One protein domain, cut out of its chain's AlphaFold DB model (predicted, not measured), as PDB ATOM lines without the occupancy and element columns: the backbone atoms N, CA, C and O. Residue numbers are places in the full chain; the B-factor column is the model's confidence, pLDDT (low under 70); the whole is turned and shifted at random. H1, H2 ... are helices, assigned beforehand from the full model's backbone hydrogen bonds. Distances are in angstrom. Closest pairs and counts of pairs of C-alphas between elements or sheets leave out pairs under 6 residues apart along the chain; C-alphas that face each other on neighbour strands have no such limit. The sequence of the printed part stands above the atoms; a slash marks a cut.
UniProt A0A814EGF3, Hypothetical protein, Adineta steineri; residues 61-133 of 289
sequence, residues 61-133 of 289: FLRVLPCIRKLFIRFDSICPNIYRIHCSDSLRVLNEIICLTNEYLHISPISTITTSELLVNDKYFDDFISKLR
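This is residues 61 to 133 of the 289 residues of the protein "Hypothetical protein" of Adineta steineri (UniProt A0A814EGF3). Three helices, H1, H2 and H4, run roughly the same way, their centres making a triangle, and the short helix H3 lies across one end, between the beginnings of H2 and H4. The assembly is only partly joined: H1 touches H2, H4 comes close to H1 at nearly the same direction, and H2 and H4 stay apart, while the links from H1 to H2 and from H2 to H3 lead back to the end where H3 lies. The printed part has 73 residues with four named helices in the order H1, H2, H3, H4, and no named strand; the class is all helix. It is compact, with a radius of gyration of the C-alphas of 11.2 A, and the C-alphas span 28 by 23 by 16 A.

H1, residues 66 to 78, touches H2, residues 90 to 105, at a shallow tilt of 25 degrees, the same way. Their closest C-alphas are those of Ile 68 and Leu 94, 6.1 A apart. H2 touches H3, residues 115 to 120, with residues 91 to 95 alone, at a steep tilt of 65 degrees, opposite ways; the closest C-alphas, of Asn 95 and Thr 115, are 6.9 A apart. H3 and H4, residues 122 to 131, touch only at the corner, and only just, with 3 pairs of C-alphas within 8 A. The closest are those of Leu 118 and Phe 125, 5.6 A apart, and the tilt is steep, 60 degrees, opposite ways. H4 and H1 are close but not clearly touching: the closest C-alphas, of Leu 71 and Ile 129, are 6.7 A apart, at a shallow tilt of 5 degrees, the same way. H1 and H3 are only just apart, with their closest C-alphas at 8.1 A, and H2 and H4 are apart. In H2, H3 and H4 every O i to N i+4 pair is within hydrogen-bond range; in H1, 8 of 9 are.

H1 begins at C-alpha 66, (187.930, 245.087, 190.543), and measures 18.8 A from first to last C-alpha. H2, the longest helix with 16 residues, measures 21.2 A and ends at C-alpha 105, (206.974, 237.101, 197.651). H3 has 6 residues and H4 has 10. H4 measures 14.3 A and ends at C-alpha 131, (198.644, 232.411, 199.242).

The two C-alphas farthest apart, those of Asn 81 and Thr 112, are 30.2 A apart. The printed part has no cut. The link from H1 to H2, 11 residues, is long; that from H2 to H3, 9 residues, is short, and that from H3 to H4, 1 residue, is tight. The mean pLDDT of the printed part of this model is 82.6, and residue 82 and residues 103 to 104 are under 70.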
ATOM      1  N   PHE A  61     193.621 253.626 188.221       83.06
ATOM      2  CA  PHE A  61     193.223 252.688 189.253       83.06
ATOM      3  C   PHE A  61     191.746 252.299 189.131       83.06
ATOM      4  O   PHE A  61     191.428 251.113 189.073       83.06
ATOM      5  N   LEU A  62     190.841 253.275 189.009       86.12
ATOM      6  CA  LEU A  62     189.400 253.015 188.914       86.12
ATOM      7  C   LEU A  62     188.994 252.298 187.620       86.12
ATOM      8  O   LEU A  62     187.963 251.624 187.599       86.12
ATOM      9  N   ARG A  63     189.804 252.416 186.560       85.50
ATOM     10  CA  ARG A  63     189.577 251.764 185.259       85.50
ATOM     11  C   ARG A  63     190.082 250.319 185.207       85.50
ATOM     12  O   ARG A  63     189.697 249.583 184.305       85.50
ATOM     13  N   VAL A  64     190.909 249.903 186.164       87.94
ATOM     14  CA  VAL A  64     191.370 248.516 186.292       87.94
ATOM     15  C   VAL A  64     190.254 247.633 186.870       87.94
ATOM     16  O   VAL A  64     189.481 248.053 187.743       87.94
ATOM     17  N   LEU A  65     190.166 246.382 186.404       87.50
ATOM     18  CA  LEU A  65     189.169 245.420 186.881       87.50
ATOM     19  C   LEU A  65     189.188 245.287 188.421       87.50
ATOM     20  O   LEU A  65     190.264 245.261 189.027       87.50
ATOM     21  N   PRO A  66     188.015 245.173 189.081       87.75
ATOM     22  CA  PRO A  66     187.930 245.087 190.543       87.75
ATOM     23  C   PRO A  66     188.774 243.967 191.170       87.75
ATOM     24  O   PRO A  66     189.389 244.177 192.216       87.75
ATOM     25  N   CYS A  67     188.852 242.794 190.535       84.00
ATOM     26  CA  CYS A  67     189.663 241.670 191.016       84.00
ATOM     27  C   CYS A  67     191.164 242.009 191.038       84.00
ATOM     28  O   CYS A  67     191.853 241.734 192.019       84.00
ATOM     29  N   ILE A  68     191.660 242.702 190.014       87.19
ATOM     30  CA  ILE A  68     193.060 243.128 189.918       87.19
ATOM     31  C   ILE A  68     193.351 244.237 190.930       87.19
ATOM     32  O   ILE A  68     194.396 244.220 191.572       87.19
ATOM     33  N   ARG A  69     192.407 245.158 191.159       88.69
ATOM     34  CA  ARG A  69     192.518 246.135 192.254       88.69
ATOM     35  C   ARG A  69     192.613 245.459 193.623       88.69
ATOM     36  O   ARG A  69     193.437 245.861 194.437       88.69
ATOM     37  N   LYS A  70     191.812 244.416 193.875       87.94
ATOM     38  CA  LYS A  70     191.879 243.604 195.108       87.94
ATOM     39  C   LYS A  70     193.262 242.957 195.266       87.94
ATOM     40  O   LYS A  70     193.807 242.974 196.369       87.94
ATOM     41  N   LEU A  71     193.839 242.438 194.180       87.88
ATOM     42  CA  LEU A  71     195.207 241.912 194.165       87.88
ATOM     43  C   LEU A  71     196.241 243.006 194.457       87.88
ATOM     44  O   LEU A  71     197.082 242.805 195.328       87.88
ATOM     45  N   PHE A  72     196.150 244.160 193.790       87.94
ATOM     46  CA  PHE A  72     197.033 245.307 194.017       87.94
ATOM     47  C   PHE A  72     197.022 245.747 195.480       87.94
ATOM     48  O   PHE A  72     198.077 245.806 196.094       87.94
ATOM     49  N   ILE A  73     195.840 245.995 196.056       87.00
ATOM     50  CA  ILE A  73     195.700 246.405 197.462       87.00
ATOM     51  C   ILE A  73     196.352 245.369 198.379       87.00
ATOM     52  O   ILE A  73     197.004 245.719 199.363       87.00
ATOM     53  N   ARG A  74     196.195 244.077 198.062       85.94
ATOM     54  CA  ARG A  74     196.799 243.022 198.868       85.94
ATOM     55  C   ARG A  74     198.319 243.008 198.742       85.94
ATOM     56  O   ARG A  74     198.988 242.922 199.766       85.94
ATOM     57  N   PHE A  75     198.845 243.112 197.530       85.75
ATOM     58  CA  PHE A  75     200.277 243.208 197.281       85.75
ATOM     59  C   PHE A  75     200.883 244.441 197.968       85.75
ATOM     60  O   PHE A  75     201.829 244.293 198.733       85.75
ATOM     61  N   ASP A  76     200.293 245.625 197.792       83.00
ATOM     62  CA  ASP A  76     200.766 246.889 198.377       83.00
ATOM     63  C   ASP A  76     200.727 246.870 199.916       83.00
ATOM     64  O   ASP A  76     201.613 247.412 200.568       83.00
ATOM     65  N   SER A  77     199.781 246.137 200.523       80.62
ATOM     66  CA  SER A  77     199.768 245.931 201.982       80.62
ATOM     67  C   SER A  77     200.956 245.117 202.516       80.62
ATOM     68  O   SER A  77     201.268 245.205 203.701       80.62
ATOM     69  N   ILE A  78     201.606 244.316 201.664       78.19
ATOM     70  CA  ILE A  78     202.784 243.499 202.004       78.19
ATOM     71  C   ILE A  78     204.071 244.213 201.559       78.19
ATOM     72  O   ILE A  78     205.081 244.186 202.257       78.19
ATOM     73  N   CYS A  79     204.015 244.866 200.400       72.38
ATOM     74  CA  CYS A  79     205.121 245.477 199.681       72.38
ATOM     75  C   CYS A  79     204.793 246.944 199.341       72.38
ATOM     76  O   CYS A  79     204.598 247.273 198.165       72.38
ATOM     77  N   PRO A  80     204.716 247.837 200.344       73.50
ATOM     78  CA  PRO A  80     204.270 249.205 200.125       73.50
ATOM     79  C   PRO A  80     205.255 249.975 199.248       73.50
ATOM     80  O   PRO A  80     206.472 249.841 199.388       73.50
ATOM     81  N   ASN A  81     204.728 250.837 198.378       73.62
ATOM     82  CA  ASN A  81     205.492 251.727 197.489       73.62
ATOM     83  C   ASN A  81     206.319 251.040 196.388       73.62
ATOM     84  O   ASN A  81     207.034 251.733 195.666       73.62
ATOM     85  N   ILE A  82     206.218 249.717 196.217       68.75
ATOM     86  CA  ILE A  82     206.953 249.000 195.161       68.75
ATOM     87  C   ILE A  82     206.347 249.263 193.780       68.75
ATOM     88  O   ILE A  82     207.066 249.356 192.787       68.75
ATOM     89  N   TYR A  83     205.025 249.403 193.701       76.25
ATOM     90  CA  TYR A  83     204.327 249.541 192.432       76.25
ATOM     91  C   TYR A  83     203.240 250.603 192.496       76.25
ATOM     92  O   TYR A  83     202.528 250.740 193.488       76.25
ATOM     93  N   ARG A  84     203.103 251.349 191.401       84.00
ATOM     94  CA  ARG A  84     202.011 252.296 191.181       84.00
ATOM     95  C   ARG A  84     201.332 251.951 189.864       84.00
ATOM     96  O   ARG A  84     201.998 251.811 188.836       84.00
ATOM     97  N   ILE A  85     200.005 251.848 189.898       82.88
ATOM     98  CA  ILE A  85     199.206 251.659 188.685       82.88
ATOM     99  C   ILE A  85     199.354 252.913 187.823       82.88
ATOM    100  O   ILE A  85     198.977 254.008 188.233       82.88
ATOM    101  N   HIS A  86     199.912 252.735 186.631       82.25
ATOM    102  CA  HIS A  86     200.250 253.820 185.708       82.25
ATOM    103  C   HIS A  86     199.583 253.658 184.333       82.25
ATOM    104  O   HIS A  86     199.845 254.436 183.420       82.25
ATOM    105  N   CYS A  87     198.722 252.649 184.167       84.06
ATOM    106  CA  CYS A  87     197.907 252.460 182.972       84.06
ATOM    107  C   CYS A  87     196.554 251.819 183.318       84.06
ATOM    108  O   CYS A  87     196.387 251.229 184.383       84.06
ATOM    109  N   SER A  88     195.571 251.951 182.421       86.62
ATOM    110  CA  SER A  88     194.226 251.373 182.587       86.62
ATOM    111  C   SER A  88     194.081 249.976 181.982       86.62
ATOM    112  O   SER A  88     193.006 249.385 182.070       86.62
ATOM    113  N   ASP A  89     195.124 249.456 181.331       88.94
ATOM    114  CA  ASP A  89     195.109 248.106 180.775       88.94
ATOM    115  C   ASP A  89     195.204 247.088 181.913       88.94
ATOM    116  O   ASP A  89     196.250 246.876 182.523       88.94
ATOM    117  N   SER A  90     194.069 246.454 182.189       86.06
ATOM    118  CA  SER A  90     193.929 245.473 183.255       86.06
ATOM    119  C   SER A  90     194.873 244.281 183.082       86.06
ATOM    120  O   SER A  90     195.505 243.867 184.049       86.06
ATOM    121  N   LEU A  91     195.030 243.747 181.868       86.38
ATOM    122  CA  LEU A  91     195.881 242.577 181.649       86.38
ATOM    123  C   LEU A  91     197.352 242.925 181.895       86.38
ATOM    124  O   LEU A  91     198.086 242.153 182.515       86.38
ATOM    125  N   ARG A  92     197.773 244.112 181.449       85.81
ATOM    126  CA  ARG A  92     199.122 244.617 181.695       85.81
ATOM    127  C   ARG A  92     199.388 244.821 183.184       85.81
ATOM    128  O   ARG A  92     200.375 244.296 183.689       85.81
ATOM    129  N   VAL A  93     198.484 245.503 183.889       87.25
ATOM    130  CA  VAL A  93     198.591 245.719 185.342       87.25
ATOM    131  C   VAL A  93     198.640 244.387 186.092       87.25
ATOM    132  O   VAL A  93     199.442 244.223 187.008       87.25
ATOM    133  N   LEU A  94     197.833 243.400 185.692       89.00
ATOM    134  CA  LEU A  94     197.873 242.070 186.294       89.00
ATOM    135  C   LEU A  94     199.220 241.378 186.076       89.00
ATOM    136  O   LEU A  94     199.780 240.852 187.033       89.00
ATOM    137  N   ASN A  95     199.740 241.370 184.847       87.19
ATOM    138  CA  ASN A  95     201.044 240.774 184.552       87.19
ATOM    139  C   ASN A  95     202.155 241.435 185.373       87.19
ATOM    140  O   ASN A  95     202.986 240.738 185.946       87.19
ATOM    141  N   GLU A  96     202.140 242.765 185.479       86.19
ATOM    142  CA  GLU A  96     203.097 243.517 186.292       86.19
ATOM    143  C   GLU A  96     202.998 243.116 187.772       86.19
ATOM    144  O   GLU A  96     204.006 242.750 188.374       86.19
ATOM    145  N   ILE A  97     201.791 243.073 188.351       87.00
ATOM    146  CA  ILE A  97     201.608 242.673 189.753       87.00
ATOM    147  C   ILE A  97     201.970 241.197 189.979       87.00
ATOM    148  O   ILE A  97     202.547 240.882 191.016       87.00
ATOM    149  N   ILE A  98     201.683 240.282 189.047       88.06
ATOM    150  CA  ILE A  98     202.089 238.868 189.153       88.06
ATOM    151  C   ILE A  98     203.611 238.740 189.102       88.06
ATOM    152  O   ILE A  98     204.179 238.016 189.921       88.06
ATOM    153  N   CYS A  99     204.271 239.447 188.183       79.69
ATOM    154  CA  CYS A  99     205.729 239.483 188.104       79.69
ATOM    155  C   CYS A  99     206.326 239.954 189.429       79.69
ATOM    156  O   CYS A  99     207.170 239.260 189.986       79.69
ATOM    157  N   LEU A 100     205.813 241.055 189.981       77.06
ATOM    158  CA  LEU A 100     206.254 241.584 191.271       77.06
ATOM    159  C   LEU A 100     205.923 240.634 192.430       77.06
ATOM    160  O   LEU A 100     206.729 240.427 193.326       77.06
ATOM    161  N   THR A 101     204.760 239.993 192.422       81.88
ATOM    162  CA  THR A 101     204.380 239.024 193.460       81.88
ATOM    163  C   THR A 101     205.324 237.821 193.460       81.88
ATOM    164  O   THR A 101     205.784 237.381 194.514       81.88
ATOM    165  N   ASN A 102     205.679 237.320 192.280       78.06
ATOM    166  CA  ASN A 102     206.672 236.266 192.133       78.06
ATOM    167  C   ASN A 102     208.081 236.750 192.535       78.06
ATOM    168  O   ASN A 102     208.822 236.025 193.197       78.06
ATOM    169  N   GLU A 103     208.433 237.986 192.177       67.12
ATOM    170  CA  GLU A 103     209.732 238.603 192.464       67.12
ATOM    171  C   GLU A 103     209.958 238.835 193.965       67.12
ATOM    172  O   GLU A 103     211.008 238.458 194.485       67.12
ATOM    173  N   TYR A 104     208.979 239.417 194.660       64.50
ATOM    174  CA  TYR A 104     209.112 239.864 196.049       64.50
ATOM    175  C   TYR A 104     208.619 238.843 197.072       64.50
ATOM    176  O   TYR A 104     209.125 238.808 198.193       64.50
ATOM    177  N   LEU A 105     207.631 238.018 196.713       75.75
ATOM    178  CA  LEU A 105     206.974 237.101 197.651       75.75
ATOM    179  C   LEU A 105     207.190 235.627 197.301       75.75
ATOM    180  O   LEU A 105     206.814 234.767 198.093       75.75
ATOM    181  N   HIS A 106     207.801 235.324 196.149       73.88
ATOM    182  CA  HIS A 106     207.996 233.956 195.646       73.88
ATOM    183  C   HIS A 106     206.696 233.147 195.559       73.88
ATOM    184  O   HIS A 106     206.685 231.923 195.701       73.88
ATOM    185  N   ILE A 107     205.587 233.845 195.321       80.62
ATOM    186  CA  ILE A 107     204.276 233.252 195.099       80.62
ATOM    187  C   ILE A 107     203.974 233.418 193.615       80.62
ATOM    188  O   ILE A 107     203.785 234.530 193.127       80.62
ATOM    189  N   SER A 108     203.928 232.306 192.891       82.06
ATOM    190  CA  SER A 108     203.534 232.277 191.488       82.06
ATOM    191  C   SER A 108     202.158 231.625 191.319       82.06
ATOM    192  O   SER A 108     201.764 230.763 192.119       82.06
ATOM    193  N   PRO A 109     201.399 232.018 190.281       80.06
ATOM    194  CA  PRO A 109     200.274 231.224 189.811       80.06
ATOM    195  C   PRO A 109     200.745 229.815 189.429       80.06
ATOM    196  O   PRO A 109     201.926 229.585 189.159       80.06
ATOM    197  N   ILE A 110     199.818 228.859 189.388       79.81
ATOM    198  CA  ILE A 110     200.118 227.490 188.953       79.81
ATOM    199  C   ILE A 110     200.679 227.554 187.522       79.81
ATOM    200  O   ILE A 110     200.040 228.119 186.640       79.81
ATOM    201  N   SER A 111     201.861 226.973 187.287       72.75
ATOM    202  CA  SER A 111     202.621 227.096 186.027       72.75
ATOM    203  C   SER A 111     201.900 226.572 184.783       72.75
ATOM    204  O   SER A 111     202.316 226.861 183.665       72.75
ATOM    205  N   THR A 112     200.830 225.803 184.965       75.38
ATOM    206  CA  THR A 112     199.986 225.273 183.891       75.38
ATOM    207  C   THR A 112     198.897 226.244 183.439       75.38
ATOM    208  O   THR A 112     198.142 225.896 182.539       75.38
ATOM    209  N   ILE A 113     198.765 227.409 184.081       80.06
ATOM    210  CA  ILE A 113     197.680 228.366 183.855       80.06
ATOM    211  C   ILE A 113     198.268 229.672 183.323       80.06
ATOM    212  O   ILE A 113     199.200 230.236 183.900       80.06
ATOM    213  N   THR A 114     197.712 230.169 182.227       82.81
ATOM    214  CA  THR A 114     198.065 231.478 181.666       82.81
ATOM    215  C   THR A 114     197.472 232.623 182.497       82.81
ATOM    216  O   THR A 114     196.460 232.465 183.180       82.81
ATOM    217  N   THR A 115     198.046 233.828 182.411       81.19
ATOM    218  CA  THR A 115     197.514 234.998 183.134       81.19
ATOM    219  C   THR A 115     196.057 235.312 182.770       81.19
ATOM    220  O   THR A 115     195.274 235.733 183.620       81.19
ATOM    221  N   SER A 116     195.673 235.075 181.514       79.44
ATOM    222  CA  SER A 116     194.299 235.266 181.043       79.44
ATOM    223  C   SER A 116     193.334 234.255 181.669       79.44
ATOM    224  O   SER A 116     192.242 234.627 182.081       79.44
ATOM    225  N   GLU A 117     193.738 232.990 181.806       82.06
ATOM    226  CA  GLU A 117     192.931 231.958 182.474       82.06
ATOM    227  C   GLU A 117     192.794 232.213 183.980       82.06
ATOM    228  O   GLU A 117     191.747 231.921 184.558       82.06
ATOM    229  N   LEU A 118     193.812 232.816 184.605       83.19
ATOM    230  CA  LEU A 118     193.750 233.243 186.003       83.19
ATOM    231  C   LEU A 118     192.644 234.289 186.235       83.19
ATOM    232  O   LEU A 118     192.035 234.289 187.297       83.19
ATOM    233  N   LEU A 119     192.365 235.155 185.251       82.25
ATOM    234  CA  LEU A 119     191.290 236.156 185.332       82.25
ATOM    235  C   LEU A 119     189.889 235.582 185.141       82.25
ATOM    236  O   LEU A 119     188.932 236.153 185.653       82.25
ATOM    237  N   VAL A 120     189.761 234.503 184.372       83.94
ATOM    238  CA  VAL A 120     188.461 233.902 184.038       83.94
ATOM    239  C   VAL A 120     188.022 232.901 185.109       83.94
ATOM    240  O   VAL A 120     186.834 232.628 185.256       83.94
ATOM    241  N   ASN A 121     188.968 232.348 185.869       85.69
ATOM    242  CA  ASN A 121     188.691 231.343 186.884       85.69
ATOM    243  C   ASN A 121     188.824 231.915 188.301       85.69
ATOM    244  O   ASN A 121     189.901 231.889 188.902       85.69
ATOM    245  N   ASP A 122     187.694 232.357 188.859       85.06
ATOM    246  CA  ASP A 122     187.613 232.939 190.205       85.06
ATOM    247  C   ASP A 122     188.227 232.041 191.285       85.06
ATOM    248  O   ASP A 122     188.877 232.529 192.209       85.06
ATOM    249  N   LYS A 123     188.095 230.714 191.153       86.50
ATOM    250  CA  LYS A 123     188.654 229.760 192.120       86.50
ATOM    251  C   LYS A 123     190.181 229.799 192.133       86.50
ATOM    252  O   LYS A 123     190.776 229.771 193.208       86.50
ATOM    253  N   TYR A 124     190.821 229.866 190.964       85.88
ATOM    254  CA  TYR A 124     192.280 229.997 190.884       85.88
ATOM    255  C   TYR A 124     192.754 231.376 191.333       85.88
ATOM    256  O   TYR A 124     193.778 231.478 192.012       85.88
ATOM    257  N   PHE A 125     192.002 232.426 190.997       87.88
ATOM    258  CA  PHE A 125     192.314 233.780 191.432       87.88
ATOM    259  C   PHE A 125     192.267 233.910 192.960       87.88
ATOM    260  O   PHE A 125     193.202 234.428 193.575       87.88
ATOM    261  N   ASP A 126     191.212 233.397 193.595       86.12
ATOM    262  CA  ASP A 126     191.076 233.424 195.048       86.12
ATOM    263  C   ASP A 126     192.091 232.505 195.749       86.12
ATOM    264  O   ASP A 126     192.616 232.893 196.795       86.12
ATOM    265  N   ASP A 127     192.448 231.346 195.173       86.69
ATOM    266  CA  ASP A 127     193.551 230.510 195.674       86.69
ATOM    267  C   ASP A 127     194.884 231.279 195.661       86.69
ATOM    268  O   ASP A 127     195.596 231.320 196.667       86.69
ATOM    269  N   PHE A 128     195.191 231.973 194.562       87.62
ATOM    270  CA  PHE A 128     196.382 232.816 194.452       87.62
ATOM    271  C   PHE A 128     196.384 233.963 195.477       87.62
ATOM    272  O   PHE A 128     197.365 234.149 196.198       87.62
ATOM    273  N   ILE A 129     195.263 234.677 195.633       88.69
ATOM    274  CA  ILE A 129     195.093 235.711 196.671       88.69
ATOM    275  C   ILE A 129     195.273 235.115 198.076       88.69
ATOM    276  O   ILE A 129     195.839 235.766 198.956       88.69
ATOM    277  N   SER A 130     194.793 233.893 198.322       85.56
ATOM    278  CA  SER A 130     194.899 233.241 199.630       85.56
ATOM    279  C   SER A 130     196.348 232.926 200.011       85.56
ATOM    280  O   SER A 130     196.725 233.096 201.172       85.56
ATOM    281  N   LYS A 131     197.200 232.594 199.033       84.81
ATOM    282  CA  LYS A 131     198.644 232.411 199.242       84.81
ATOM    283  C   LYS A 131     199.327 233.706 199.687       84.81
ATOM    284  O   LYS A 131     200.228 233.647 200.514       84.81
ATOM    285  N   LEU A 132     198.829 234.870 199.253       81.94
ATOM    286  CA  LEU A 132     199.254 236.195 199.744       81.94
ATOM    287  C   LEU A 132     198.701 236.544 201.139       81.94
ATOM    288  O   LEU A 132     199.031 237.585 201.710       81.94
ATOM    289  N   ARG A 133     197.784 235.739 201.690       74.62
ATOM    290  CA  ARG A 133     197.248 235.933 203.047       74.62
ATOM    291  C   ARG A 133     198.014 235.177 204.110       74.62
ATOM    292  O   ARG A 133     197.984 235.604 205.261       74.62
TER     293      ARG A 133